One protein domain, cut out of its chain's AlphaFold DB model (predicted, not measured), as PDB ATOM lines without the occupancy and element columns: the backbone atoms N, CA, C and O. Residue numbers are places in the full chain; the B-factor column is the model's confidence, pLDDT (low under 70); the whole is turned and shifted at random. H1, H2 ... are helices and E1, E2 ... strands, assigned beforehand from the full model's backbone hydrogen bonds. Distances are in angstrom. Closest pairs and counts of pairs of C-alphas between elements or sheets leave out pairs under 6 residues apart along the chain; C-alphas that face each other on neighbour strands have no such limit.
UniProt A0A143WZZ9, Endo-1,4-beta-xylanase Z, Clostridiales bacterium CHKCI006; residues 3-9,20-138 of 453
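AT A GLANCE: This is residues 3 to 9 and 20 to 138 of the 453 residues of the protein "Endo-1,4-beta-xylanase Z" of Clostridiales bacterium CHKCI006 (UniProt A0A143WZZ9). With little regular structure, this is a small sandwich of two sheets, strands crossed, E1, E4 and E3 over strongly twisted E2, E5, E6 and E7; a short link from E2 leads out to H1 at one end, and a long one leads back to E3. Of 126 printed residues, 41 are in named elements, mostly strand, ordered E1 E2 H1 E3 E4 E5 E6 E7; neighbours are antiparallel. It is only just loose, close to compact: radius of gyration of the C-alphas 16.9 A, spans 53 by 37 by 27 A.

IN THESE COORDINATES: E1, residues 3 to 5, begins at C-alpha 3 (139.327, 128.333, 198.909). E2 is 22 to 29, 19.8 A; H1 39 to 42; E3 82 to 85; E4 88 to 91; E5 98 to 108, 31.4 A; E6 113 to 116; E7 136 to 138, ending at (151.293, 126.319, 200.315).

HOW THE PARTS SIT: In sheet E1 E4 E3, N 4 and O 89 are 2.9 A apart, within hydrogen-bond range. E2 is on one side of E5, E6 and E7 on the other. H1 is on neither sheet.

THE WHOLE: Residues 10 to 19 are not printed; C-alphas 9 and 20 are 12.6 A apart. Links H1 to E3 and E6 to E7 are long. pLDDT is under 70 at 3, 5 to 9 and 74 to 76.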
ATOM      1  N   LYS A   3     140.714 128.189 198.488       67.56
ATOM      2  CA  LYS A   3     139.327 128.333 198.909       67.56
ATOM      3  C   LYS A   3     139.204 129.330 200.044       67.56
ATOM      4  O   LYS A   3     139.734 129.103 201.125       67.56
ATOM      5  N   TYR A   4     138.403 130.361 199.808       77.12
ATOM      6  CA  TYR A   4     138.059 131.362 200.800       77.12
ATOM      7  C   TYR A   4     136.627 131.147 201.294       77.12
ATOM      8  O   TYR A   4     135.687 131.000 200.506       77.12
ATOM      9  N   LEU A   5     136.468 131.133 202.616       66.38
ATOM     10  CA  LEU A   5     135.174 131.099 203.290       66.38
ATOM     11  C   LEU A   5     135.058 132.348 204.153       66.38
ATOM     12  O   LEU A   5     135.801 132.482 205.123       66.38
ATOM     13  N   CYS A   6     134.117 133.238 203.833       59.56
ATOM     14  CA  CYS A   6     133.822 134.354 204.720       59.56
ATOM     15  C   CYS A   6     133.146 133.822 206.001       59.56
ATOM     16  O   CYS A   6     132.098 133.172 205.929       59.56
ATOM     17  N   PRO A   7     133.706 134.058 207.199       51.53
ATOM     18  CA  PRO A   7     133.204 133.478 208.442       51.53
ATOM     19  C   PRO A   7     131.992 134.235 209.019       51.53
ATOM     20  O   PRO A   7     131.917 134.498 210.225       51.53
ATOM     21  N   ARG A   8     130.983 134.572 208.211       51.75
ATOM     22  CA  ARG A   8     129.736 135.156 208.741       51.75
ATOM     23  C   ARG A   8     128.879 134.112 209.461       51.75
ATOM     24  O   ARG A   8     128.262 134.426 210.480       51.75
ATOM     25  N   SER A   9     128.900 132.848 209.029       43.16
ATOM     26  CA  SER A   9     127.831 131.895 209.366       43.16
ATOM     27  C   SER A   9     128.140 130.794 210.388       43.16
ATOM     28  O   SER A   9     127.186 130.166 210.847       43.16
ATOM     29  N   ARG A  20     131.256 142.995 206.998       84.75
ATOM     30  CA  ARG A  20     131.052 143.433 205.610       84.75
ATOM     31  C   ARG A  20     130.774 142.244 204.683       84.75
ATOM     32  O   ARG A  20     131.237 141.136 204.929       84.75
ATOM     33  N   ASN A  21     130.011 142.474 203.614       86.38
ATOM     34  CA  ASN A  21     129.681 141.437 202.633       86.38
ATOM     35  C   ASN A  21     130.735 141.412 201.519       86.38
ATOM     36  O   ASN A  21     130.898 142.407 200.810       86.38
ATOM     37  N   ALA A  22     131.455 140.300 201.364       90.62
ATOM     38  CA  ALA A  22     132.451 140.155 200.305       90.62
ATOM     39  C   ALA A  22     131.756 139.989 198.941       90.62
ATOM     40  O   ALA A  22     130.984 139.052 198.746       90.62
ATOM     41  N   ILE A  23     132.042 140.885 197.993       92.81
ATOM     42  CA  ILE A  23     131.450 140.878 196.641       92.81
ATOM     43  C   ILE A  23     132.424 140.409 195.558       92.81
ATOM     44  O   ILE A  23     131.982 139.967 194.500       92.81
ATOM     45  N   SER A  24     133.732 140.490 195.812       94.25
ATOM     46  CA  SER A  24     134.759 139.855 194.984       94.25
ATOM     47  C   SER A  24     135.928 139.413 195.844       94.25
ATOM     48  O   SER A  24     136.280 140.082 196.819       94.25
ATOM     49  N   VAL A  25     136.543 138.304 195.456       95.75
ATOM     50  CA  VAL A  25     137.780 137.813 196.054       95.75
ATOM     51  C   VAL A  25     138.698 137.380 194.928       95.75
ATOM     52  O   VAL A  25     138.288 136.623 194.050       95.75
ATOM     53  N   SER A  26     139.945 137.822 194.973       96.38
ATOM     54  CA  SER A  26     141.006 137.313 194.111       96.38
ATOM     55  C   SER A  26     142.170 136.797 194.940       96.38
ATOM     56  O   SER A  26     142.359 137.191 196.090       96.38
ATOM     57  N   VAL A  27     142.935 135.872 194.366       95.62
ATOM     58  CA  VAL A  27     144.165 135.366 194.974       95.62
ATOM     59  C   VAL A  27     145.375 136.005 194.301       95.62
ATOM     60  O   VAL A  27     145.470 136.064 193.073       95.62
ATOM     61  N   THR A  28     146.299 136.493 195.120       93.06
ATOM     62  CA  THR A  28     147.591 137.043 194.703       93.06
ATOM     63  C   THR A  28     148.722 136.282 195.386       93.06
ATOM     64  O   THR A  28     148.492 135.596 196.378       93.06
ATOM     65  N   GLY A  29     149.932 136.369 194.845       92.19
ATOM     66  CA  GLY A  29     151.100 135.627 195.312       92.19
ATOM     67  C   GLY A  29     152.180 135.569 194.237       92.19
ATOM     68  O   GLY A  29     152.088 136.268 193.228       92.19
ATOM     69  N   ASN A  30     153.166 134.691 194.409       92.62
ATOM     70  CA  ASN A  30     154.224 134.443 193.421       92.62
ATOM     71  C   ASN A  30     153.801 133.446 192.323       92.62
ATOM     72  O   ASN A  30     154.469 132.436 192.087       92.62
ATOM     73  N   PHE A  31     152.681 133.742 191.656       92.88
ATOM     74  CA  PHE A  31     152.031 132.920 190.621       92.88
ATOM     75  C   PHE A  31     152.275 133.422 189.185       92.88
ATOM     76  O   PHE A  31     151.467 133.181 188.280       92.88
ATOM     77  N   GLN A  32     153.362 134.159 188.992       91.81
ATOM     78  CA  GLN A  32     153.867 134.639 187.712       91.81
ATOM     79  C   GLN A  32     155.117 133.858 187.318       91.81
ATOM     80  O   GLN A  32     155.932 133.540 188.183       91.81
ATOM     81  N   PHE A  33     155.278 133.581 186.026       94.06
ATOM     82  CA  PHE A  33     156.397 132.798 185.508       94.06
ATOM     83  C   PHE A  33     157.111 133.506 184.362       94.06
ATOM     84  O   PHE A  33     156.518 134.328 183.661       94.06
ATOM     85  N   TYR A  34     158.381 133.158 184.180       94.62
ATOM     86  CA  TYR A  34     159.298 133.768 183.223       94.62
ATOM     87  C   TYR A  34     160.120 132.699 182.513       94.62
ATOM     88  O   TYR A  34     160.571 131.737 183.143       94.62
ATOM     89  N   ASP A  35     160.336 132.879 181.210       95.12
ATOM     90  CA  ASP A  35     161.224 132.019 180.431       95.12
ATOM     91  C   ASP A  35     162.685 132.465 180.636       95.12
ATOM     92  O   ASP A  35     163.048 133.590 180.272       95.12
ATOM     93  N   PRO A  36     163.564 131.610 181.197       95.19
ATOM     94  CA  PRO A  36     164.974 131.953 181.388       95.19
ATOM     95  C   PRO A  36     165.739 132.188 180.076       95.19
ATOM     96  O   PRO A  36     166.859 132.701 180.106       95.19
ATOM     97  N   ASN A  37     165.163 131.816 178.929       95.44
ATOM     98  CA  ASN A  37     165.767 131.984 177.612       95.44
ATOM     99  C   ASN A  37     165.422 133.316 176.938       95.44
ATOM    100  O   ASN A  37     165.972 133.610 175.876       95.44
ATOM    101  N   GLU A  38     164.548 134.136 177.527       94.19
ATOM    102  CA  GLU A  38     164.294 135.477 177.007       94.19
ATOM    103  C   GLU A  38     165.560 136.342 177.071       94.19
ATOM    104  O   GLU A  38     166.252 136.410 178.088       94.19
ATOM    105  N   GLU A  39     165.849 137.065 175.985       93.50
ATOM    106  CA  GLU A  39     167.061 137.885 175.854       93.50
ATOM    107  C   GLU A  39     167.191 138.920 176.988       93.50
ATOM    108  O   GLU A  39     168.284 139.146 177.509       93.50
ATOM    109  N   VAL A  40     166.069 139.511 177.415       92.19
ATOM    110  CA  VAL A  40     166.030 140.477 178.526       92.19
ATOM    111  C   VAL A  40     166.403 139.842 179.871       92.19
ATOM    112  O   VAL A  40     167.043 140.496 180.693       92.19
ATOM    113  N   ILE A  41     166.074 138.563 180.074       93.69
ATOM    114  CA  ILE A  41     166.423 137.797 181.276       93.69
ATOM    115  C   ILE A  41     167.904 137.401 181.233       93.69
ATOM    116  O   ILE A  41     168.634 137.604 182.206       93.69
ATOM    117  N   GLN A  42     168.387 136.892 180.095       93.31
ATOM    118  CA  GLN A  42     169.781 136.462 179.936       93.31
ATOM    119  C   GLN A  42     170.782 137.614 180.085       93.31
ATOM    120  O   GLN A  42     171.842 137.437 180.687       93.31
ATOM    121  N   ASN A  43     170.429 138.796 179.576       91.31
ATOM    122  CA  ASN A  43     171.301 139.969 179.558       91.31
ATOM    123  C   ASN A  43     171.145 140.876 180.787       91.31
ATOM    124  O   ASN A  43     171.688 141.985 180.807       91.31
ATOM    125  N   TYR A  44     170.405 140.455 181.815       91.44
ATOM    126  CA  TYR A  44     170.209 141.279 182.999       91.44
ATOM    127  C   TYR A  44     171.475 141.390 183.864       91.44
ATOM    128  O   TYR A  44     172.084 140.405 184.291       91.44
ATOM    129  N   THR A  45     171.848 142.632 184.175       87.25
ATOM    130  CA  THR A  45     173.074 142.977 184.916       87.25
ATOM    131  C   THR A  45     172.811 143.533 186.320       87.25
ATOM    132  O   THR A  45     173.741 143.998 186.975       87.25
ATOM    133  N   GLY A  46     171.558 143.537 186.789       86.31
ATOM    134  CA  GLY A  46     171.156 144.211 188.035       86.31
ATOM    135  C   GLY A  46     170.696 145.662 187.843       86.31
ATOM    136  O   GLY A  46     170.062 146.224 188.727       86.31
ATOM    137  N   LYS A  47     171.001 146.284 186.694       83.62
ATOM    138  CA  LYS A  47     170.665 147.698 186.405       83.62
ATOM    139  C   LYS A  47     169.774 147.893 185.179       83.62
ATOM    140  O   LYS A  47     169.308 149.004 184.940       83.62
ATOM    141  N   ASN A  48     169.593 146.846 184.380       81.75
ATOM    142  CA  ASN A  48     168.855 146.927 183.125       81.75
ATOM    143  C   ASN A  48     167.346 146.973 183.390       81.75
ATOM    144  O   ASN A  48     166.863 146.425 184.376       81.75
ATOM    145  N   ASP A  49     166.601 147.604 182.489       83.25
ATOM    146  CA  ASP A  49     165.144 147.544 182.518       83.25
ATOM    147  C   ASP A  49     164.676 146.151 182.068       83.25
ATOM    148  O   ASP A  49     165.018 145.694 180.978       83.25
ATOM    149  N   VAL A  50     163.921 145.475 182.932       83.75
ATOM    150  CA  VAL A  50     163.334 144.145 182.695       83.75
ATOM    151  C   VAL A  50     161.830 144.217 182.448       83.75
ATOM    152  O   VAL A  50     161.167 143.189 182.359       83.75
ATOM    153  N   THR A  51     161.268 145.421 182.303       83.38
ATOM    154  CA  THR A  51     159.825 145.618 182.097       83.38
ATOM    155  C   THR A  51     159.312 145.030 180.780       83.38
ATOM    156  O   THR A  51     158.117 144.771 180.658       83.38
ATOM    157  N   SER A  52     160.199 144.778 179.811       87.69
ATOM    158  CA  SER A  52     159.864 144.116 178.548       87.69
ATOM    159  C   SER A  52     159.804 142.588 178.634       87.69
ATOM    160  O   SER A  52     159.483 141.967 177.624       87.69
ATOM    161  N   ALA A  53     160.148 141.983 179.778       90.88
ATOM    162  CA  ALA A  53     160.043 140.539 179.971       90.88
ATOM    163  C   ALA A  53     158.585 140.083 179.886       90.88
ATOM    164  O   ALA A  53     157.684 140.707 180.465       90.88
ATOM    165  N   THR A  54     158.353 138.981 179.176       92.31
ATOM    166  CA  THR A  54     157.018 138.399 179.085       92.31
ATOM    167  C   THR A  54     156.670 137.755 180.417       92.31
ATOM    168  O   THR A  54     157.402 136.922 180.941       92.31
ATOM    169  N   THR A  55     155.537 138.156 180.991       92.56
ATOM    170  CA  THR A  55     155.017 137.526 182.207       92.56
ATOM    171  C   THR A  55     153.982 136.476 181.825       92.56
ATOM    172  O   THR A  55     152.952 136.806 181.238       92.56
ATOM    173  N   TYR A  56     154.250 135.220 182.169       93.19
ATOM    174  CA  TYR A  56     153.376 134.082 181.901       93.19
ATOM    175  C   TYR A  56     152.483 133.794 183.110       93.19
ATOM    176  O   TYR A  56     152.932 133.830 184.260       93.19
ATOM    177  N   SER A  57     151.203 133.513 182.854       93.19
ATOM    178  CA  SER A  57     150.264 133.101 183.899       93.19
ATOM    179  C   SER A  57     150.488 131.638 184.298       93.19
ATOM    180  O   SER A  57     151.173 130.890 183.600       93.19
ATOM    181  N   VAL A  58     149.839 131.178 185.375       93.06
ATOM    182  CA  VAL A  58     149.830 129.747 185.745       93.06
ATOM    183  C   VAL A  58     149.330 128.843 184.609       93.06
ATOM    184  O   VAL A  58     149.694 127.674 184.547       93.06
ATOM    185  N   TYR A  59     148.488 129.361 183.709       94.62
ATOM    186  CA  TYR A  59     147.909 128.587 182.608       94.62
ATOM    187  C   TYR A  59     148.840 128.486 181.399       94.62
ATOM    188  O   TYR A  59     148.649 127.605 180.563       94.62
ATOM    189  N   ASP A  60     149.840 129.364 181.328       94.81
ATOM    190  CA  ASP A  60     150.826 129.426 180.247       94.81
ATOM    191  C   ASP A  60     152.188 128.855 180.676       94.81
ATOM    192  O   ASP A  60     153.142 128.898 179.899       94.81
ATOM    193  N   TYR A  61     152.281 128.325 181.902       94.50
ATOM    194  CA  TYR A  61     153.501 127.737 182.444       94.50
ATOM    195  C   TYR A  61     154.033 126.607 181.553       94.50
ATOM    196  O   TYR A  61     153.295 125.716 181.123       94.50
ATOM    197  N   GLN A  62     155.348 126.616 181.350       95.31
ATOM    198  CA  GLN A  62     156.097 125.550 180.698       95.31
ATOM    199  C   GLN A  62     157.263 125.113 181.586       95.31
ATOM    200  O   GLN A  62     157.832 125.914 182.329       95.31
ATOM    201  N   GLU A  63     157.622 123.833 181.497       93.69
ATOM    202  CA  GLU A  63     158.763 123.279 182.226       93.69
ATOM    203  C   GLU A  63     160.039 124.085 181.939       93.69
ATOM    204  O   GLU A  63     160.329 124.433 180.795       93.69
ATOM    205  N   GLY A  64     160.788 124.404 182.994       93.19
ATOM    206  CA  GLY A  64     161.974 125.260 182.925       93.19
ATOM    207  C   GLY A  64     161.704 126.749 183.163       93.19
ATOM    208  O   GLY A  64     162.649 127.478 183.457       93.19
ATOM    209  N   MET A  65     160.447 127.209 183.117       95.50
ATOM    210  CA  MET A  65     160.110 128.556 183.583       95.50
ATOM    211  C   MET A  65     160.266 128.668 185.104       95.50
ATOM    212  O   MET A  65     160.021 127.709 185.843       95.50
ATOM    213  N   PHE A  66     160.618 129.862 185.574       94.44
ATOM    214  CA  PHE A  66     160.783 130.172 186.995       94.44
ATOM    215  C   PHE A  66     159.802 131.259 187.433       94.44
ATOM    216  O   PHE A  66     159.379 132.079 186.621       94.44
ATOM    217  N   ASN A  67     159.435 131.270 188.714       93.06
ATOM    218  CA  ASN A  67     158.648 132.341 189.315       93.06
ATOM    219  C   ASN A  67     159.528 133.309 190.107       93.06
ATOM    220  O   ASN A  67     160.669 133.005 190.442       93.06
ATOM    221  N   THR A  68     158.983 134.483 190.406       90.06
ATOM    222  CA  THR A  68     159.670 135.531 191.170       90.06
ATOM    223  C   THR A  68     158.793 136.030 192.310       90.06
ATOM    224  O   THR A  68     157.567 135.921 192.273       90.06
ATOM    225  N   GLY A  69     159.413 136.623 193.328       82.25
ATOM    226  CA  GLY A  69     158.703 137.216 194.470       82.25
ATOM    227  C   GLY A  69     158.070 138.581 194.198       82.25
ATOM    228  O   GLY A  69     157.321 139.069 195.033       82.25
ATOM    229  N   TYR A  70     158.340 139.198 193.051       82.00
ATOM    230  CA  TYR A  70     157.726 140.451 192.598       82.00
ATOM    231  C   TYR A  70     157.609 140.437 191.073       82.00
ATOM    232  O   TYR A  70     158.375 139.726 190.420       82.00
ATOM    233  N   PRO A  71     156.681 141.199 190.474       75.75
ATOM    234  CA  PRO A  71     156.545 141.234 189.025       75.75
ATOM    235  C   PRO A  71     157.816 141.787 188.369       75.75
ATOM    236  O   PRO A  71     158.224 142.920 188.618       75.75
ATOM    237  N   VAL A  72     158.419 140.976 187.506       76.50
ATOM    238  CA  VAL A  72     159.533 141.335 186.626       76.50
ATOM    239  C   VAL A  72     158.936 141.530 185.237       76.50
ATOM    240  O   VAL A  72     158.725 140.560 184.533       76.50
ATOM    241  N   GLY A  73     158.547 142.745 184.853       74.94
ATOM    242  CA  GLY A  73     157.779 142.924 183.614       74.94
ATOM    243  C   GLY A  73     156.434 143.597 183.829       74.94
ATOM    244  O   GLY A  73     156.225 144.354 184.780       74.94
ATOM    245  N   THR A  74     155.492 143.291 182.942       63.53
ATOM    246  CA  THR A  74     154.091 143.674 183.118       63.53
ATOM    247  C   THR A  74     153.461 142.890 184.265       63.53
ATOM    248  O   THR A  74     153.518 141.665 184.287       63.53
ATOM    249  N   SER A  75     152.813 143.571 185.208       67.50
ATOM    250  CA  SER A  75     152.116 142.886 186.298       67.50
ATOM    251  C   SER A  75     150.945 142.056 185.770       67.50
ATOM    252  O   SER A  75     150.135 142.547 184.982       67.50
ATOM    253  N   ILE A  76     150.824 140.821 186.253       66.06
ATOM    254  CA  ILE A  76     149.567 140.080 186.161       66.06
ATOM    255  C   ILE A  76     148.600 140.617 187.217       66.06
ATOM    256  O   ILE A  76     148.988 140.878 188.357       66.06
ATOM    257  N   SER A  77     147.337 140.800 186.836       71.94
ATOM    258  CA  SER A  77     146.275 141.027 187.816       71.94
ATOM    259  C   SER A  77     146.127 139.786 188.706       71.94
ATOM    260  O   SER A  77     146.356 138.673 188.222       71.94
ATOM    261  N   PRO A  78     145.708 139.947 189.974       88.62
ATOM    262  CA  PRO A  78     145.305 138.827 190.819       88.62
ATOM    263  C   PRO A  78     144.336 137.871 190.103       88.62
ATOM    264  O   PRO A  78     143.555 138.281 189.241       88.62
ATOM    265  N   TYR A  79     144.361 136.591 190.474       94.62
ATOM    266  CA  TYR A  79     143.469 135.591 189.892       94.62
ATOM    267  C   TYR A  79     142.096 135.667 190.566       94.62
ATOM    268  O   TYR A  79     141.937 135.262 191.719       94.62
ATOM    269  N   GLU A  80     141.102 136.188 189.848       95.94
ATOM    270  CA  GLU A  80     139.721 136.300 190.333       95.94
ATOM    271  C   GLU A  80     139.124 134.927 190.669       95.94
ATOM    272  O   GLU A  80     139.155 133.993 189.863       95.94
ATOM    273  N   MET A  81     138.557 134.808 191.869       96.38
ATOM    274  CA  MET A  81     137.923 133.586 192.354       96.38
ATOM    275  C   MET A  81     136.434 133.576 192.001       96.38
ATOM    276  O   MET A  81     135.773 134.608 191.922       96.38
ATOM    277  N   THR A  82     135.868 132.382 191.823       96.12
ATOM    278  CA  THR A  82     134.439 132.229 191.527       96.12
ATOM    279  C   THR A  82     133.650 132.066 192.818       96.12
ATOM    280  O   THR A  82     133.950 131.172 193.611       96.12
ATOM    281  N   GLN A  83     132.607 132.876 193.012       93.75
ATOM    282  CA  GLN A  83     131.654 132.650 194.092       93.75
ATOM    283  C   GLN A  83     130.844 131.373 193.809       93.75
ATOM    284  O   GLN A  83     130.123 131.297 192.813       93.75
ATOM    285  N   THR A  84     130.978 130.356 194.659       91.69
ATOM    286  CA  THR A  84     130.311 129.048 194.485       91.69
ATOM    287  C   THR A  84     129.115 128.867 195.413       91.69
ATOM    288  O   THR A  84     128.164 128.174 195.062       91.69
ATOM    289  N   GLU A  85     129.134 129.525 196.570       87.56
ATOM    290  CA  GLU A  85     128.024 129.626 197.519       87.56
ATOM    291  C   GLU A  85     128.028 131.040 198.123       87.56
ATOM    292  O   GLU A  85     128.936 131.834 197.861       87.56
ATOM    293  N   ASP A  86     127.014 131.366 198.926       83.44
ATOM    294  CA  ASP A  86     126.966 132.645 199.637       83.44
ATOM    295  C   ASP A  86     128.272 132.879 200.415       83.44
ATOM    296  O   ASP A  86     128.690 132.038 201.210       83.44
ATOM    297  N   GLU A  87     128.954 133.974 200.075       78.81
ATOM    298  CA  GLU A  87     130.282 134.371 200.565       78.81
ATOM    299  C   GLU A  87     131.385 133.277 200.561       78.81
ATOM    300  O   GLU A  87     132.374 133.356 201.300       78.81
ATOM    301  N   ARG A  88     131.256 132.262 199.697       88.12
ATOM    302  CA  ARG A  88     132.294 131.261 199.424       88.12
ATOM    303  C   ARG A  88     132.874 131.482 198.041       88.12
ATOM    304  O   ARG A  88     132.159 131.376 197.047       88.12
ATOM    305  N   PHE A  89     134.189 131.639 197.984       94.44
ATOM    306  CA  PHE A  89     134.927 131.854 196.748       94.44
ATOM    307  C   PHE A  89     135.955 130.743 196.546       94.44
ATOM    308  O   PHE A  89     136.669 130.357 197.474       94.44
ATOM    309  N   GLU A  90     136.027 130.203 195.332       95.38
ATOM    310  CA  GLU A  90     136.904 129.081 194.997       95.38
ATOM    311  C   GLU A  90     137.655 129.323 193.688       95.38
ATOM    312  O   GLU A  90     137.125 129.899 192.735       95.38
ATOM    313  N   ILE A  91     138.899 128.842 193.639       95.69
ATOM    314  CA  ILE A  91     139.709 128.784 192.423       95.69
ATOM    315  C   ILE A  91     140.614 127.548 192.430       95.69
ATOM    316  O   ILE A  91     141.041 127.040 193.473       95.69
ATOM    317  N   THR A  92     140.924 127.043 191.240       95.69
ATOM    318  CA  THR A  92     141.923 125.988 191.047       95.69
ATOM    319  C   THR A  92     142.961 126.470 190.049       95.69
ATOM    320  O   THR A  92     142.628 126.719 188.896       95.69
ATOM    321  N   LEU A  93     144.208 126.584 190.507       94.94
ATOM    322  CA  LEU A  93     145.349 127.007 189.700       94.94
ATOM    323  C   LEU A  93     146.274 125.801 189.442       94.94
ATOM    324  O   LEU A  93     146.613 125.103 190.406       94.94
ATOM    325  N   PRO A  94     146.668 125.528 188.186       94.38
ATOM    326  CA  PRO A  94     147.661 124.512 187.857       94.38
ATOM    327  C   PRO A  94     149.073 125.096 188.007       94.38
ATOM    328  O   PRO A  94     149.611 125.670 187.071       94.38
ATOM    329  N   VAL A  95     149.666 124.978 189.192       94.56
ATOM    330  CA  VAL A  95     151.034 125.463 189.455       94.56
ATOM    331  C   VAL A  95     152.022 124.291 189.513       94.56
ATOM    332  O   VAL A  95     151.622 123.204 189.949       94.56
ATOM    333  N   PRO A  96     153.286 124.467 189.074       95.50
ATOM    334  CA  PRO A  96     154.318 123.448 189.254       95.50
ATOM    335  C   PRO A  96     154.616 123.227 190.743       95.50
ATOM    336  O   PRO A  96     154.146 123.972 191.604       95.50
ATOM    337  N   GLY A  97     155.371 122.177 191.072       96.62
ATOM    338  CA  GLY A  97     155.743 121.941 192.464       96.62
ATOM    339  C   GLY A  97     156.694 123.025 192.976       96.62
ATOM    340  O   GLY A  97     157.677 123.324 192.307       96.62
ATOM    341  N   ASN A  98     156.375 123.637 194.115       96.50
ATOM    342  CA  ASN A  98     157.182 124.641 194.816       96.50
ATOM    343  C   ASN A  98     156.531 124.943 196.188       96.50
ATOM    344  O   ASN A  98     155.449 124.439 196.510       96.50
ATOM    345  N   LEU A  99     157.150 125.825 196.975       96.88
ATOM    346  CA  LEU A  99     156.525 126.552 198.075       96.88
ATOM    347  C   LEU A  99     156.105 127.946 197.598       96.88
ATOM    348  O   LEU A  99     156.945 128.815 197.328       96.88
ATOM    349  N   TYR A 100     154.793 128.148 197.532       96.00
ATOM    350  CA  TYR A 100     154.170 129.414 197.164       96.00
ATOM    351  C   TYR A 100     153.727 130.176 198.399       96.00
ATOM    352  O   TYR A 100     153.265 129.577 199.375       96.00
ATOM    353  N   TYR A 101     153.807 131.499 198.311       94.88
ATOM    354  CA  TYR A 101     153.097 132.380 199.219       94.88
ATOM    355  C   TYR A 101     151.874 132.956 198.504       94.88
ATOM    356  O   TYR A 101     151.895 133.175 197.289       94.88
ATOM    357  N   TYR A 102     150.797 133.185 199.246       95.81
ATOM    358  CA  TYR A 102     149.582 133.777 198.709       95.81
ATOM    359  C   TYR A 102     148.777 134.520 199.766       95.81
ATOM    360  O   TYR A 102     148.831 134.194 200.953       95.81
ATOM    361  N   ASP A 103     147.973 135.462 199.286       95.31
ATOM    362  CA  ASP A 103     146.972 136.190 200.057       95.31
ATOM    363  C   ASP A 103     145.691 136.365 199.236       95.31
ATOM    364  O   ASP A 103     145.687 136.270 198.003       95.31
ATOM    365  N   TYR A 104     144.596 136.664 199.928       95.75
ATOM    366  CA  TYR A 104     143.342 137.071 199.314       95.75
ATOM    367  C   TYR A 104     143.233 138.589 199.263       95.75
ATOM    368  O   TYR A 104     143.422 139.265 200.270       95.75
ATOM    369  N   VAL A 105     142.839 139.119 198.108       95.31
ATOM    370  CA  VAL A 105     142.359 140.493 197.960       95.31
ATOM    371  C   VAL A 105     140.834 140.444 197.980       95.31
ATOM    372  O   VAL A 105     140.205 139.956 197.043       95.31
ATOM    373  N   VAL A 106     140.233 140.916 199.071       94.31
ATOM    374  CA  VAL A 106     138.784 140.888 199.301       94.31
ATOM    375  C   VAL A 106     138.219 142.281 199.084       94.31
ATOM    376  O   VAL A 106     138.648 143.233 199.733       94.31
ATOM    377  N   THR A 107     137.240 142.397 198.190       93.94
ATOM    378  CA  THR A 107     136.470 143.625 197.973       93.94
ATOM    379  C   THR A 107     135.066 143.462 198.537       93.94
ATOM    380  O   THR A 107     134.383 142.476 198.246       93.94
ATOM    381  N   TYR A 108     134.637 144.438 199.330       92.12
ATOM    382  CA  TYR A 108     133.356 144.456 200.024       92.12
ATOM    383  C   TYR A 108     132.315 145.338 199.326       92.12
ATOM    384  O   TYR A 108     132.635 146.178 198.482       92.12
ATOM    385  N   ASP A 109     131.047 145.146 199.684       92.62
ATOM    386  CA  ASP A 109     129.896 145.885 199.152       92.62
ATOM    387  C   ASP A 109     129.907 147.393 199.450       92.62
ATOM    388  O   ASP A 109     129.328 148.174 198.694       92.62
ATOM    389  N   ASP A 110     130.601 147.814 200.506       92.50
ATOM    390  CA  ASP A 110     130.863 149.223 200.820       92.50
ATOM    391  C   ASP A 110     131.943 149.872 199.926       92.50
ATOM    392  O   ASP A 110     132.211 151.071 200.047       92.50
ATOM    393  N   GLY A 111     132.545 149.100 199.014       93.56
ATOM    394  CA  GLY A 111     133.600 149.529 198.096       93.56
ATOM    395  C   GLY A 111     135.013 149.466 198.680       93.56
ATOM    396  O   GLY A 111     135.960 149.859 197.998       93.56
ATOM    397  N   SER A 112     135.182 149.000 199.921       93.25
ATOM    398  CA  SER A 112     136.500 148.813 200.527       93.25
ATOM    399  C   SER A 112     137.182 147.533 200.036       93.25
ATOM    400  O   SER A 112     136.529 146.521 199.776       93.25
ATOM    401  N   THR A 113     138.513 147.568 199.950       93.38
ATOM    402  CA  THR A 113     139.349 146.414 199.596       93.38
ATOM    403  C   THR A 113     140.397 146.185 200.677       93.38
ATOM    404  O   THR A 113     141.005 147.139 201.167       93.38
ATOM    405  N   VAL A 114     140.612 144.926 201.049       92.88
ATOM    406  CA  VAL A 114     141.642 144.506 202.008       92.88
ATOM    407  C   VAL A 114     142.435 143.331 201.447       92.88
ATOM    408  O   VAL A 114     141.880 142.494 200.739       92.88
ATOM    409  N   THR A 115     143.714 143.248 201.803       93.25
ATOM    410  CA  THR A 115     144.522 142.043 201.594       93.25
ATOM    411  C   THR A 115     144.597 141.284 202.909       93.25
ATOM    412  O   THR A 115     144.941 141.873 203.935       93.25
ATOM    413  N   ILE A 116     144.253 140.000 202.895       93.00
ATOM    414  CA  ILE A 116     144.273 139.135 204.075       93.00
ATOM    415  C   ILE A 116     144.951 137.807 203.760       93.00
ATOM    416  O   ILE A 116     144.807 137.262 202.668       93.00
ATOM    417  N   LYS A 117     145.621 137.250 204.766       94.06
ATOM    418  CA  LYS A 117     146.031 135.847 204.760       94.06
ATOM    419  C   LYS A 117     144.802 134.940 204.752       94.06
ATOM    420  O   LYS A 117     143.729 135.326 205.216       94.06
ATOM    421  N   ASP A 118     144.969 133.728 204.247       94.00
ATOM    422  CA  ASP A 118     143.976 132.672 204.267       94.00
ATOM    423  C   ASP A 118     143.665 132.262 205.711       94.00
ATOM    424  O   ASP A 118     144.501 131.634 206.366       94.00
ATOM    425  N   PRO A 119     142.455 132.550 206.225       90.00
ATOM    426  CA  PRO A 119     142.111 132.207 207.601       90.00
ATOM    427  C   PRO A 119     142.119 130.697 207.874       90.00
ATOM    428  O   PRO A 119     142.209 130.286 209.030       90.00
ATOM    429  N   ALA A 120     142.006 129.864 206.833       90.56
ATOM    430  CA  ALA A 120     142.079 128.410 206.935       90.56
ATOM    431  C   ALA A 120     143.515 127.870 206.813       90.56
ATOM    432  O   ALA A 120     143.731 126.678 207.032       90.56
ATOM    433  N   ASN A 121     144.481 128.725 206.473       93.44
ATOM    434  CA  ASN A 121     145.881 128.371 206.267       93.44
ATOM    435  C   ASN A 121     146.808 129.503 206.740       93.44
ATOM    436  O   ASN A 121     147.632 130.029 205.989       93.44
ATOM    437  N   MET A 122     146.639 129.897 208.003       92.88
ATOM    438  CA  MET A 122     147.500 130.897 208.626       92.88
ATOM    439  C   MET A 122     148.936 130.363 208.737       92.88
ATOM    440  O   MET A 122     149.123 129.213 209.148       92.88
ATOM    441  N   PRO A 123     149.953 131.178 208.405       92.12
ATOM    442  CA  PRO A 123     151.343 130.799 208.608       92.12
ATOM    443  C   PRO A 123     151.634 130.576 210.092       92.12
ATOM    444  O   PRO A 123     150.994 131.154 210.973       92.12
ATOM    445  N   ILE A 124     152.633 129.739 210.360       91.62
ATOM    446  CA  ILE A 124     153.117 129.510 211.720       91.62
ATOM    447  C   ILE A 124     153.715 130.817 212.244       91.62
ATOM    448  O   ILE A 124     154.598 131.397 211.609       91.62
ATOM    449  N   ALA A 125     153.223 131.251 213.402       93.00
ATOM    450  CA  ALA A 125     153.688 132.443 214.092       93.00
ATOM    451  C   ALA A 125     154.560 132.070 215.295       93.00
ATOM    452  O   ALA A 125     154.320 131.061 215.962       93.00
ATOM    453  N   ASN A 126     155.525 132.923 215.619       94.31
ATOM    454  CA  ASN A 126     156.130 132.941 216.939       94.31
ATOM    455  C   ASN A 126     155.072 133.401 217.956       94.31
ATOM    456  O   ASN A 126     154.575 134.526 217.906       94.31
ATOM    457  N   GLU A 127     154.723 132.519 218.895       90.94
ATOM    458  CA  GLU A 127     153.661 132.755 219.882       90.94
ATOM    459  C   GLU A 127     153.941 133.951 220.812       90.94
ATOM    460  O   GLU A 127     153.016 134.484 221.423       90.94
ATOM    461  N   THR A 128     155.199 134.389 220.911       88.44
ATOM    462  CA  THR A 128     155.619 135.453 221.836       88.44
ATOM    463  C   THR A 128     155.330 136.856 221.298       88.44
ATOM    464  O   THR A 128     154.965 137.744 222.066       88.44
ATOM    465  N   ASN A 129     155.485 137.070 219.990       92.25
ATOM    466  CA  ASN A 129     155.391 138.388 219.343       92.25
ATOM    467  C   ASN A 129     154.398 138.422 218.163       92.25
ATOM    468  O   ASN A 129     154.090 139.498 217.659       92.25
ATOM    469  N   GLY A 130     153.861 137.273 217.739       93.88
ATOM    470  CA  GLY A 130     152.951 137.166 216.597       93.88
ATOM    471  C   GLY A 130     153.636 137.284 215.233       93.88
ATOM    472  O   GLY A 130     152.939 137.379 214.224       93.88
ATOM    473  N   HIS A 131     154.971 137.279 215.190       94.88
ATOM    474  CA  HIS A 131     155.752 137.299 213.957       94.88
ATOM    475  C   HIS A 131     155.500 136.009 213.160       94.88
ATOM    476  O   HIS A 131     155.746 134.913 213.660       94.88
ATOM    477  N   ASP A 132     154.990 136.124 211.933       94.19
ATOM    478  CA  ASP A 132     154.795 135.011 211.001       94.19
ATOM    479  C   ASP A 132     155.401 135.287 209.613       94.19
ATOM    480  O   ASP A 132     156.122 136.251 209.416       94.19
ATOM    481  N   ALA A 133     155.197 134.408 208.634       92.25
ATOM    482  CA  ALA A 133     155.783 134.577 207.298       92.25
ATOM    483  C   ALA A 133     155.216 135.773 206.494       92.25
ATOM    484  O   ALA A 133     155.506 135.898 205.307       92.25
ATOM    485  N   GLY A 134     154.320 136.582 207.071       92.19
ATOM    486  CA  GLY A 134     153.631 137.690 206.401       92.19
ATOM    487  C   GLY A 134     152.511 137.243 205.457       92.19
ATOM    488  O   GLY A 134     151.533 137.969 205.290       92.19
ATOM    489  N   HIS A 135     152.601 136.020 204.932       94.00
ATOM    490  CA  HIS A 135     151.729 135.460 203.904       94.00
ATOM    491  C   HIS A 135     151.257 134.051 204.255       94.00
ATOM    492  O   HIS A 135     151.884 133.339 205.042       94.00
ATOM    493  N   SER A 136     150.183 133.605 203.607       96.38
ATOM    494  CA  SER A 136     149.785 132.190 203.664       96.38
ATOM    495  C   SER A 136     150.716 131.371 202.789       96.38
ATOM    496  O   SER A 136     151.096 131.816 201.708       96.38
ATOM    497  N   LEU A 137     151.081 130.170 203.231       96.56
ATOM    498  CA  LEU A 137     152.067 129.338 202.545       96.56
ATOM    499  C   LEU A 137     151.439 128.033 202.067       96.56
ATOM    500  O   LEU A 137     150.692 127.392 202.802       96.56
ATOM    501  N   VAL A 138     151.759 127.602 200.849       95.94
ATOM    502  CA  VAL A 138     151.293 126.319 200.315       95.94
ATOM    503  C   VAL A 138     152.413 125.587 199.585       95.94
ATOM    504  O   VAL A 138     153.019 126.108 198.650       95.94
TER     505      VAL A 138